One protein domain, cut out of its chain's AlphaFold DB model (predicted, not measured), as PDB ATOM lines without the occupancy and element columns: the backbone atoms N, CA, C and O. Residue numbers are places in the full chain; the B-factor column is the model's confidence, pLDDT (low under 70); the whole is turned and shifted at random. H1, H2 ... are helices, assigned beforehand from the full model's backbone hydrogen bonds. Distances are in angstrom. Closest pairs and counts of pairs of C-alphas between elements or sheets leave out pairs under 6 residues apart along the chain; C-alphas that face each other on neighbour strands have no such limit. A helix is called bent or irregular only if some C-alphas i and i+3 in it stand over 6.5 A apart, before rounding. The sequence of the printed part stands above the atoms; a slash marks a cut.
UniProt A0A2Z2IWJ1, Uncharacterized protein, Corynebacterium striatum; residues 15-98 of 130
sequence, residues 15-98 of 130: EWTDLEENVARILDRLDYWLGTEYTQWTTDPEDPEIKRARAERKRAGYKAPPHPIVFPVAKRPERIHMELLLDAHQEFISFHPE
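Overview. This is residues 15 to 98 of the 130 residues of an uncharacterized protein of Corynebacterium striatum (UniProt A0A2Z2IWJ1). A loose frame of three helices that do not meet: H1 runs along one side, H2 stands across the far end, and H3 makes the other side. Between H1 and H3 an unnamed stretch, the later part of residues 60 to 77, runs back from the end with H2 to the start of H3. The end with H2 sticks out, with residues 34 to 53 and 55 to 61 standing free. The printed part has 84 residues with three named helices, H1, H2 and H3 in that order along the chain, and no named strand; the class is all helix. The whole is loose, with a radius of gyration of the C-alphas of 16.2 A, and elongated, spanning 51 by 27 by 19 A.

Along the chain. After residues 15 to 17, H1 takes residues 18 to 42 and is the longest helix, 36.1 A from first to last C-alpha; it begins at C-alpha 18, (59.321, 141.650, 123.140). H2 takes residues 48 to 59, beginning with C-alpha 48 at (36.621, 157.904, 85.470). Residues 60 to 77 hold no named element, and their C-alphas lie 4 to 21 A from the mean of all C-alphas. H3 takes residues 78 to 95, 26.0 A from first to last C-alpha, and ends with C-alpha 95 at (35.265, 142.462, 105.188). None of the three helices is bent or irregular.

Arrangement. H1 and H2 are apart, no C-alpha of the one being within 8 A of the other, although a tight link of 5 residues joins them. H2 and H3 are apart as well, with no C-alpha of the one within 8 A of the other. H1 and H3 are apart too. Residues 34 to 53, of which 34 to 42 belong to H1 and 48 to 53 to H2, stand free, with no C-alpha 8 or more residues away along the chain within 10 A. Residues 55 to 61, of which 55 to 59 belong to H2, stand free likewise. In H1, H2 and H3 every O i to N i+4 pair is within hydrogen-bond range.

Size, cuts and confidence. The two C-alphas farthest apart are those of Glu 15 and Pro 48, 51.4 A; the first and last printed C-alphas, of Glu 15 and Glu 98, are 38.8 A apart. Without the stretches that stand free, the body has 57 residues and spans 43 by 22 by 14 A. The printed part has no cut. The link from H2 to H3, 18 residues, is long. The mean pLDDT of the printed part is 90.1, and residues 97 to 98 are under 70.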
ATOM      1  N   GLU A  15      66.141 133.780 119.740       72.31
ATOM      2  CA  GLU A  15      65.627 134.564 120.867       72.31
ATOM      3  C   GLU A  15      64.702 135.659 120.329       72.31
ATOM      4  O   GLU A  15      65.152 136.760 120.066       72.31
ATOM      5  N   TRP A  16      63.413 135.355 120.129       85.31
ATOM      6  CA  TRP A  16      62.413 136.369 119.769       85.31
ATOM      7  C   TRP A  16      61.883 137.062 121.025       85.31
ATOM      8  O   TRP A  16      61.056 136.520 121.761       85.31
ATOM      9  N   THR A  17      62.393 138.255 121.280       89.56
ATOM     10  CA  THR A  17      62.091 139.097 122.435       89.56
ATOM     11  C   THR A  17      60.928 140.054 122.166       89.56
ATOM     12  O   THR A  17      60.590 140.370 121.023       89.56
ATOM     13  N   ASP A  18      60.357 140.612 123.238       89.81
ATOM     14  CA  ASP A  18      59.321 141.650 123.140       89.81
ATOM     15  C   ASP A  18      59.801 142.883 122.357       89.81
ATOM     16  O   ASP A  18      59.010 143.554 121.696       89.81
ATOM     17  N   LEU A  19      61.099 143.202 122.416       91.75
ATOM     18  CA  LEU A  19      61.663 144.319 121.664       91.75
ATOM     19  C   LEU A  19      61.603 144.054 120.158       91.75
ATOM     20  O   LEU A  19      61.196 144.939 119.406       91.75
ATOM     21  N   GLU A  20      61.977 142.855 119.719       90.69
ATOM     22  CA  GLU A  20      61.938 142.485 118.301       90.69
ATOM     23  C   GLU A  20      60.506 142.433 117.784       90.69
ATOM     24  O   GLU A  20      60.238 142.970 116.709       90.69
ATOM     25  N   GLU A  21      59.567 141.904 118.573       93.06
ATOM     26  CA  GLU A  21      58.150 141.939 118.209       93.06
ATOM     27  C   GLU A  21      57.634 143.379 118.104       93.06
ATOM     28  O   GLU A  21      56.980 143.730 117.121       93.06
ATOM     29  N   ASN A  22      57.972 144.251 119.059       94.31
ATOM     30  CA  ASN A  22      57.573 145.658 119.019       94.31
ATOM     31  C   ASN A  22      58.143 146.385 117.793       94.31
ATOM     32  O   ASN A  22      57.414 147.112 117.115       94.31
ATOM     33  N   VAL A  23      59.420 146.165 117.467       95.25
ATOM     34  CA  VAL A  23      60.050 146.732 116.266       95.25
ATOM     35  C   VAL A  23      59.379 146.195 115.004       95.25
ATOM     36  O   VAL A  23      59.041 146.972 114.112       95.25
ATOM     37  N   ALA A  24      59.114 144.891 114.941       95.19
ATOM     38  CA  ALA A  24      58.449 144.264 113.809       95.19
ATOM     39  C   ALA A  24      57.031 144.831 113.598       95.19
ATOM     40  O   ALA A  24      56.653 145.152 112.474       95.19
ATOM     41  N   ARG A  25      56.271 145.063 114.676       94.69
ATOM     42  CA  ARG A  25      54.946 145.706 114.619       94.69
ATOM     43  C   ARG A  25      55.001 147.160 114.167       94.69
ATOM     44  O   ARG A  25      54.076 147.618 113.498       94.69
ATOM     45  N   ILE A  26      56.045 147.900 114.541       96.69
ATOM     46  CA  ILE A  26      56.255 149.268 114.049       96.69
ATOM     47  C   ILE A  26      56.527 149.240 112.543       96.69
ATOM     48  O   ILE A  26      55.913 150.013 111.811       96.69
ATOM     49  N   LEU A  27      57.387 148.330 112.078       96.12
ATOM     50  CA  LEU A  27      57.688 148.169 110.656       96.12
ATOM     51  C   LEU A  27      56.435 147.842 109.838       96.12
ATOM     52  O   LEU A  27      56.196 148.507 108.836       96.12
ATOM     53  N   ASP A  28      55.600 146.905 110.294       96.06
ATOM     54  CA  ASP A  28      54.360 146.556 109.587       96.06
ATOM     55  C   ASP A  28      53.415 147.770 109.454       96.06
ATOM     56  O   ASP A  28      52.800 147.998 108.412       96.06
ATOM     57  N   ARG A  29      53.313 148.599 110.504       96.06
ATOM     58  CA  ARG A  29      52.489 149.822 110.481       96.06
ATOM     59  C   ARG A  29      53.061 150.888 109.552       96.06
ATOM     60  O   ARG A  29      52.290 151.580 108.889       96.06
ATOM     61  N   LEU A  30      54.385 151.044 109.527       96.62
ATOM     62  CA  LEU A  30      55.060 151.991 108.641       96.62
ATOM     63  C   LEU A  30      54.916 151.582 107.176       96.62
ATOM     64  O   LEU A  30      54.651 152.447 106.347       96.62
ATOM     65  N   ASP A  31      55.032 150.289 106.874       95.94
ATOM     66  CA  ASP A  31      54.809 149.752 105.529       95.94
ATOM     67  C   ASP A  31      53.371 150.019 105.059       95.94
ATOM     68  O   ASP A  31      53.161 150.634 104.010       95.94
ATOM     69  N   TYR A  32      52.378 149.693 105.897       94.94
ATOM     70  CA  TYR A  32      50.972 149.994 105.613       94.94
ATOM     71  C   TYR A  32      50.731 151.493 105.370       94.94
ATOM     72  O   TYR A  32      50.036 151.882 104.422       94.94
ATOM     73  N   TRP A  33      51.289 152.347 106.234       95.69
ATOM     74  CA  TRP A  33      51.132 153.794 106.117       95.69
ATOM     75  C   TRP A  33      51.759 154.313 104.821       95.69
ATOM     76  O   TRP A  33      51.091 155.017 104.066       95.69
ATOM     77  N   LEU A  34      52.988 153.894 104.512       95.00
ATOM     78  CA  LEU A  34      53.687 154.284 103.291       95.00
ATOM     79  C   LEU A  34      52.933 153.832 102.036       95.00
ATOM     80  O   LEU A  34      52.772 154.621 101.107       95.00
ATOM     81  N   GLY A  35      52.429 152.595 102.010       93.44
ATOM     82  CA  GLY A  35      51.625 152.091 100.894       93.44
ATOM     83  C   GLY A  35      50.329 152.883 100.699       93.44
ATOM     84  O   GLY A  35      49.927 153.164  99.564       93.44
ATOM     85  N   THR A  36      49.699 153.303 101.798       92.00
ATOM     86  CA  THR A  36      48.488 154.132 101.765       92.00
ATOM     87  C   THR A  36      48.781 155.535 101.230       92.00
ATOM     88  O   THR A  36      48.083 155.988 100.325       92.00
ATOM     89  N   GLU A  37      49.814 156.204 101.742       95.38
ATOM     90  CA  GLU A  37      50.237 157.533 101.279       95.38
ATOM     91  C   GLU A  37      50.643 157.508  99.806       95.38
ATOM     92  O   GLU A  37      50.153 158.310  99.013       95.38
ATOM     93  N   TYR A  38      51.452 156.524  99.404       93.94
ATOM     94  CA  TYR A  38      51.856 156.367  98.012       93.94
ATOM     95  C   TYR A  38      50.640 156.204  97.098       93.94
ATOM     96  O   TYR A  38      50.522 156.912  96.100       93.94
ATOM     97  N   THR A  39      49.686 155.347  97.482       91.75
ATOM     98  CA  THR A  39      48.437 155.176  96.730       91.75
ATOM     99  C   THR A  39      47.677 156.494  96.609       91.75
ATOM    100  O   THR A  39      47.164 156.795  95.534       91.75
ATOM    101  N   GLN A  40      47.601 157.296  97.673       90.06
ATOM    102  CA  GLN A  40      46.946 158.605  97.625       90.06
ATOM    103  C   GLN A  40      47.668 159.583  96.692       90.06
ATOM    104  O   GLN A  40      46.999 160.292  95.945       90.06
ATOM    105  N   TRP A  41      49.002 159.605  96.697       91.62
ATOM    106  CA  TRP A  41      49.793 160.496  95.844       91.62
ATOM    107  C   TRP A  41      49.718 160.125  94.363       91.62
ATOM    108  O   TRP A  41      49.755 161.008  93.510       91.62
ATOM    109  N   THR A  42      49.622 158.832  94.045       91.75
ATOM    110  CA  THR A  42      49.603 158.351  92.656       91.75
ATOM    111  C   THR A  42      48.204 158.196  92.071       91.75
ATOM    112  O   THR A  42      48.064 158.047  90.860       91.75
ATOM    113  N   THR A  43      47.165 158.175  92.907       90.69
ATOM    114  CA  THR A  43      45.777 158.046  92.451       90.69
ATOM    115  C   THR A  43      45.280 159.376  91.895       90.69
ATOM    116  O   THR A  43      45.087 160.321  92.657       90.69
ATOM    117  N   ASP A  44      44.985 159.433  90.594       90.31
ATOM    118  CA  ASP A  44      44.276 160.574  90.008       90.31
ATOM    119  C   ASP A  44      42.815 160.594  90.513       90.31
ATOM    120  O   ASP A  44      42.048 159.660  90.246       90.31
ATOM    121  N   PRO A  45      42.390 161.626  91.267       84.44
ATOM    122  CA  PRO A  45      41.023 161.712  91.770       84.44
ATOM    123  C   PRO A  45      39.978 161.890  90.659       84.44
ATOM    124  O   PRO A  45      38.803 161.570  90.880       84.44
ATOM    125  N   GLU A  46      40.378 162.382  89.485       89.06
ATOM    126  CA  GLU A  46      39.485 162.652  88.362       89.06
ATOM    127  C   GLU A  46      39.326 161.470  87.401       89.06
ATOM    128  O   GLU A  46      38.420 161.506  86.560       89.06
ATOM    129  N   ASP A  47      40.097 160.394  87.591       90.88
ATOM    130  CA  ASP A  47      40.032 159.187  86.769       90.88
ATOM    131  C   ASP A  47      38.603 158.584  86.766       90.88
ATOM    132  O   ASP A  47      38.052 158.219  87.824       90.88
ATOM    133  N   PRO A  48      37.960 158.463  85.585       90.19
ATOM    134  CA  PRO A  48      36.621 157.904  85.470       90.19
ATOM    135  C   PRO A  48      36.523 156.449  85.951       90.19
ATOM    136  O   PRO A  48      35.456 156.053  86.429       90.19
ATOM    137  N   GLU A  49      37.586 155.649  85.860       89.81
ATOM    138  CA  GLU A  49      37.595 154.255  86.318       89.81
ATOM    139  C   GLU A  49      37.529 154.175  87.845       89.81
ATOM    140  O   GLU A  49      36.705 153.440  88.401       89.81
ATOM    141  N   ILE A  50      38.297 155.015  88.539       87.38
ATOM    142  CA  ILE A  50      38.307 155.082  90.007       87.38
ATOM    143  C   ILE A  50      36.958 155.578  90.532       87.38
ATOM    144  O   ILE A  50      36.421 155.032  91.505       87.38
ATOM    145  N   LYS A  51      36.350 156.563  89.862       89.12
ATOM    146  CA  LYS A  51      34.994 157.036  90.188       89.12
ATOM    147  C   LYS A  51      33.946 155.935  90.015       89.12
ATOM    148  O   LYS A  51      33.100 155.763  90.900       89.12
ATOM    149  N   ARG A  52      34.011 155.158  88.925       90.44
ATOM    150  CA  ARG A  52      33.119 154.006  88.698       90.44
ATOM    151  C   ARG A  52      33.301 152.938  89.773       90.44
ATOM    152  O   ARG A  52      32.315 152.559  90.401       90.44
ATOM    153  N   ALA A  53      34.537 152.544  90.076       86.81
ATOM    154  CA  ALA A  53      34.834 151.542  91.099       86.81
ATOM    155  C   ALA A  53      34.342 151.964  92.498       86.81
ATOM    156  O   ALA A  53      33.747 151.166  93.228       86.81
ATOM    157  N   ARG A  54      34.515 153.240  92.878       86.44
ATOM    158  CA  ARG A  54      33.975 153.788  94.138       86.44
ATOM    159  C   ARG A  54      32.445 153.749  94.167       86.44
ATOM    160  O   ARG A  54      31.861 153.367  95.182       86.44
ATOM    161  N   ALA A  55      31.791 154.108  93.061       88.31
ATOM    162  CA  ALA A  55      30.336 154.053  92.948       88.31
ATOM    163  C   ALA A  55      29.804 152.612  93.032       88.31
ATOM    164  O   ALA A  55      28.823 152.364  93.731       88.31
ATOM    165  N   GLU A  56      30.464 151.657  92.379       89.06
ATOM    166  CA  GLU A  56      30.125 150.232  92.445       89.06
ATOM    167  C   GLU A  56      30.298 149.663  93.854       89.06
ATOM    168  O   GLU A  56      29.395 148.986  94.348       89.06
ATOM    169  N   ARG A  57      31.396 149.998  94.547       84.50
ATOM    170  CA  ARG A  57      31.596 149.608  95.953       84.50
ATOM    171  C   ARG A  57      30.489 150.144  96.855       84.50
ATOM    172  O   ARG A  57      29.939 149.389  97.654       84.50
ATOM    173  N   LYS A  58      30.115 151.419  96.681       86.38
ATOM    174  CA  LYS A  58      29.023 152.051  97.433       86.38
ATOM    175  C   LYS A  58      27.674 151.382  97.152       86.38
ATOM    176  O   LYS A  58      26.925 151.130  98.089       86.38
ATOM    177  N   ARG A  59      27.374 151.053  95.888       87.38
ATOM    178  CA  ARG A  59      26.147 150.323  95.498       87.38
ATOM    179  C   ARG A  59      26.103 148.910  96.070       87.38
ATOM    180  O   ARG A  59      25.042 148.457  96.474       87.38
ATOM    181  N   ALA A  60      27.244 148.231  96.114       85.56
ATOM    182  CA  ALA A  60      27.366 146.894  96.684       85.56
ATOM    183  C   ALA A  60      27.349 146.880  98.225       85.56
ATOM    184  O   ALA A  60      27.414 145.805  98.812       85.56
ATOM    185  N   GLY A  61      27.269 148.043  98.881       84.00
ATOM    186  CA  GLY A  61      27.205 148.136 100.337       84.00
ATOM    187  C   GLY A  61      28.500 147.742 101.046       84.00
ATOM    188  O   GLY A  61      28.460 147.466 102.244       84.00
ATOM    189  N   TYR A  62      29.639 147.724 100.340       81.12
ATOM    190  CA  TYR A  62      30.927 147.433 100.964       81.12
ATOM    191  C   TYR A  62      31.254 148.502 102.005       81.12
ATOM    192  O   TYR A  62      31.344 149.691 101.687       81.12
ATOM    193  N   LYS A  63      31.445 148.063 103.248       80.62
ATOM    194  CA  LYS A  63      31.927 148.900 104.343       80.62
ATOM    195  C   LYS A  63      33.419 148.665 104.503       80.62
ATOM    196  O   LYS A  63      33.862 147.522 104.501       80.62
ATOM    197  N   ALA A  64      34.174 149.750 104.628       82.62
ATOM    198  CA  ALA A  64      35.559 149.642 105.056       82.62
ATOM    199  C   ALA A  64      35.606 149.070 106.487       82.62
ATOM    200  O   ALA A  64      34.679 149.336 107.267       82.62
ATOM    201  N   PRO A  65      36.650 148.304 106.835       87.44
ATOM    202  CA  PRO A  65      36.857 147.876 108.208       87.44
ATOM    203  C   PRO A  65      37.044 149.100 109.129       87.44
ATOM    204  O   PRO A  65      37.542 150.138 108.684       87.44
ATOM    205  N   PRO A  66      36.628 149.010 110.405       88.06
ATOM    206  CA  PRO A  66      36.747 150.114 111.363       88.06
ATOM    207  C   PRO A  66      38.204 150.469 111.690       88.06
ATOM    208  O   PRO A  66      38.492 151.606 112.061       88.06
ATOM    209  N   HIS A  67      39.117 149.513 111.534       89.19
ATOM    210  CA  HIS A  67      40.555 149.685 111.701       89.19
ATOM    211  C   HIS A  67      41.273 149.148 110.458       89.19
ATOM    212  O   HIS A  67      40.745 148.260 109.783       89.19
ATOM    213  N   PRO A  68      42.466 149.670 110.134       91.06
ATOM    214  CA  PRO A  68      43.259 149.132 109.042       91.06
ATOM    215  C   PRO A  68      43.703 147.703 109.357       91.06
ATOM    216  O   PRO A  68      44.221 147.433 110.441       91.06
ATOM    217  N   ILE A  69      43.534 146.812 108.383       93.38
ATOM    218  CA  ILE A  69      44.076 145.455 108.438       93.38
ATOM    219  C   ILE A  69      45.537 145.547 108.009       93.38
ATOM    220  O   ILE A  69      45.833 145.896 106.864       93.38
ATOM    221  N   VAL A  70      46.446 145.283 108.944       94.44
ATOM    222  CA  VAL A  70      47.891 145.384 108.726       94.44
ATOM    223  C   VAL A  70      48.462 143.982 108.566       94.44
ATOM    224  O   VAL A  70      48.380 143.168 109.484       94.44
ATOM    225  N   PHE A  71      49.049 143.710 107.404       94.56
ATOM    226  CA  PHE A  71      49.705 142.436 107.132       94.56
ATOM    227  C   PHE A  71      51.121 142.420 107.722       94.56
ATOM    228  O   PHE A  71      51.810 143.440 107.669       94.56
ATOM    229  N   PRO A  72      51.576 141.282 108.277       95.19
ATOM    230  CA  PRO A  72      52.938 141.168 108.773       95.19
ATOM    231  C   PRO A  72      53.923 141.128 107.597       95.19
ATOM    232  O   PRO A  72      53.893 140.211 106.780       95.19
ATOM    233  N   VAL A  73      54.826 142.103 107.533       93.94
ATOM    234  CA  VAL A  73      55.882 142.205 106.510       93.94
ATOM    235  C   VAL A  73      57.256 141.986 107.135       93.94
ATOM    236  O   VAL A  73      58.153 141.414 106.512       93.94
ATOM    237  N   ALA A  74      57.432 142.395 108.393       92.44
ATOM    238  CA  ALA A  74      58.680 142.190 109.106       92.44
ATOM    239  C   ALA A  74      58.982 140.698 109.320       92.44
ATOM    240  O   ALA A  74      58.093 139.867 109.551       92.44
ATOM    241  N   LYS A  75      60.276 140.373 109.265       89.06
ATOM    242  CA  LYS A  75      60.794 139.022 109.469       89.06
ATOM    243  C   LYS A  75      60.604 138.589 110.921       89.06
ATOM    244  O   LYS A  75      60.964 139.331 111.825       89.06
ATOM    245  N   ARG A  76      60.083 137.376 111.120       89.44
ATOM    246  CA  ARG A  76      59.808 136.755 112.427       89.44
ATOM    247  C   ARG A  76      60.105 135.253 112.370       89.44
ATOM    248  O   ARG A  76      60.236 134.726 111.260       89.44
ATOM    249  N   PRO A  77      60.154 134.546 113.512       91.12
ATOM    250  CA  PRO A  77      60.051 133.095 113.535       91.12
ATOM    251  C   PRO A  77      58.816 132.634 112.761       91.12
ATOM    252  O   PRO A  77      57.734 133.210 112.905       91.12
ATOM    253  N   GLU A  78      58.978 131.584 111.958       89.12
ATOM    254  CA  GLU A  78      57.968 131.122 111.000       89.12
ATOM    255  C   GLU A  78      56.602 130.896 111.655       89.12
ATOM    256  O   GLU A  78      55.590 131.378 111.154       89.12
ATOM    257  N   ARG A  79      56.583 130.259 112.832       90.44
ATOM    258  CA  ARG A  79      55.351 130.006 113.589       90.44
ATOM    259  C   ARG A  79      54.558 131.292 113.856       90.44
ATOM    260  O   ARG A  79      53.360 131.320 113.605       90.44
ATOM    261  N   ILE A  80      55.227 132.336 114.347       91.06
ATOM    262  CA  ILE A  80      54.596 133.619 114.695       91.06
ATOM    263  C   ILE A  80      54.162 134.348 113.424       91.06
ATOM    264  O   ILE A  80      53.058 134.879 113.360       91.06
ATOM    265  N   HIS A  81      55.017 134.357 112.397       92.69
ATOM    266  CA  HIS A  81      54.699 135.005 111.126       92.69
ATOM    267  C   HIS A  81      53.427 134.420 110.501       92.69
ATOM    268  O   HIS A  81      52.531 135.168 110.117       92.69
ATOM    269  N   MET A  82      53.335 133.089 110.438       94.19
ATOM    270  CA  MET A  82      52.198 132.397 109.836       94.19
ATOM    271  C   MET A  82      50.907 132.601 110.630       94.19
ATOM    272  O   MET A  82      49.862 132.803 110.021       94.19
ATOM    273  N   GLU A  83      50.972 132.600 111.963       95.62
ATOM    274  CA  GLU A  83      49.822 132.883 112.833       95.62
ATOM    275  C   GLU A  83      49.240 134.278 112.546       95.62
ATOM    276  O   GLU A  83      48.066 134.407 112.203       95.62
ATOM    277  N   LEU A  84      50.089 135.310 112.544       95.50
ATOM    278  CA  LEU A  84      49.665 136.683 112.252       95.50
ATOM    279  C   LEU A  84      49.142 136.859 110.824       95.50
ATOM    280  O   LEU A  84      48.213 137.633 110.590       95.50
ATOM    281  N   LEU A  85      49.749 136.165 109.861       95.75
ATOM    282  CA  LEU A  85      49.337 136.225 108.466       95.75
ATOM    283  C   LEU A  85      47.940 135.618 108.282       95.75
ATOM    284  O   LEU A  85      47.102 136.203 107.597       95.75
ATOM    285  N   LEU A  86      47.676 134.474 108.920       96.31
ATOM    286  CA  LEU A  86      46.365 133.826 108.901       96.31
ATOM    287  C   LEU A  86      45.291 134.706 109.546       96.31
ATOM    288  O   LEU A  86      44.226 134.873 108.953       96.31
ATOM    289  N   ASP A  87      45.587 135.320 110.693       94.88
ATOM    290  CA  ASP A  87      44.661 136.233 111.370       94.88
ATOM    291  C   ASP A  87      44.307 137.440 110.488       94.88
ATOM    292  O   ASP A  87      43.128 137.748 110.288       94.88
ATOM    293  N   ALA A  88      45.314 138.082 109.882       93.88
ATOM    294  CA  ALA A  88      45.109 139.214 108.978       93.88
ATOM    295  C   ALA A  88      44.299 138.815 107.733       93.88
ATOM    296  O   ALA A  88      43.405 139.549 107.303       93.88
ATOM    297  N   HIS A  89      44.560 137.635 107.162       93.44
ATOM    298  CA  HIS A  89      43.769 137.110 106.048       93.44
ATOM    299  C   HIS A  89      42.323 136.824 106.444       93.44
ATOM    300  O   HIS A  89      41.411 137.150 105.684       93.44
ATOM    301  N   GLN A  90      42.100 136.239 107.617       93.06
ATOM    302  CA  GLN A  90      40.760 135.937 108.104       93.06
ATOM    303  C   GLN A  90      39.949 137.221 108.319       93.06
ATOM    304  O   GLN A  90      38.785 137.293 107.908       93.06
ATOM    305  N   GLU A  91      40.568 138.253 108.898       90.94
ATOM    306  CA  GLU A  91      39.950 139.573 109.029       90.94
ATOM    307  C   GLU A  91      39.651 140.166 107.645       90.94
ATOM    308  O   GLU A  91      38.521 140.580 107.381       90.94
ATOM    309  N   PHE A  92      40.605 140.109 106.713       90.50
ATOM    310  CA  PHE A  92      40.423 140.603 105.349       90.50
ATOM    311  C   PHE A  92      39.249 139.939 104.627       90.50
ATOM    312  O   PHE A  92      38.398 140.637 104.072       90.50
ATOM    313  N   ILE A  93      39.150 138.610 104.679       89.88
ATOM    314  CA  ILE A  93      38.056 137.850 104.058       89.88
ATOM    315  C   ILE A  93      36.704 138.239 104.666       89.88
ATOM    316  O   ILE A  93      35.714 138.344 103.940       89.88
ATOM    317  N   SER A  94      36.650 138.504 105.975       87.38
ATOM    318  CA  SER A  94      35.402 138.889 106.647       87.38
ATOM    319  C   SER A  94      34.820 140.214 106.131       87.38
ATOM    320  O   SER A  94      33.600 140.354 106.032       87.38
ATOM    321  N   PHE A  95      35.676 141.163 105.735       83.94
ATOM    322  CA  PHE A  95      35.265 142.462 105.188       83.94
ATOM    323  C   PHE A  95      35.190 142.481 103.656       83.94
ATOM    324  O   PHE A  95      34.456 143.286 103.072       83.94
ATOM    325  N   HIS A  96      35.917 141.581 102.997       77.25
ATOM    326  CA  HIS A  96      35.990 141.465 101.547       77.25
ATOM    327  C   HIS A  96      35.648 140.043 101.086       77.25
ATOM    328  O   HIS A  96      36.501 139.372 100.504       77.25
ATOM    329  N   PRO A  97      34.400 139.577 101.293       69.75
ATOM    330  CA  PRO A  97      33.993 138.282 100.775       69.75
ATOM    331  C   PRO A  97      34.112 138.293  99.251       69.75
ATOM    332  O   PRO A  97      33.634 139.218  98.575       69.75
ATOM    333  N   GLU A  98      34.771 137.268  98.714       64.25
ATOM    334  CA  GLU A  98      34.871 137.054  97.278       64.25
ATOM    335  C   GLU A  98      33.451 136.950  96.714       64.25
ATOM    336  O   GLU A  98      32.645 136.121  97.142       64.25
TER     337      GLU A  98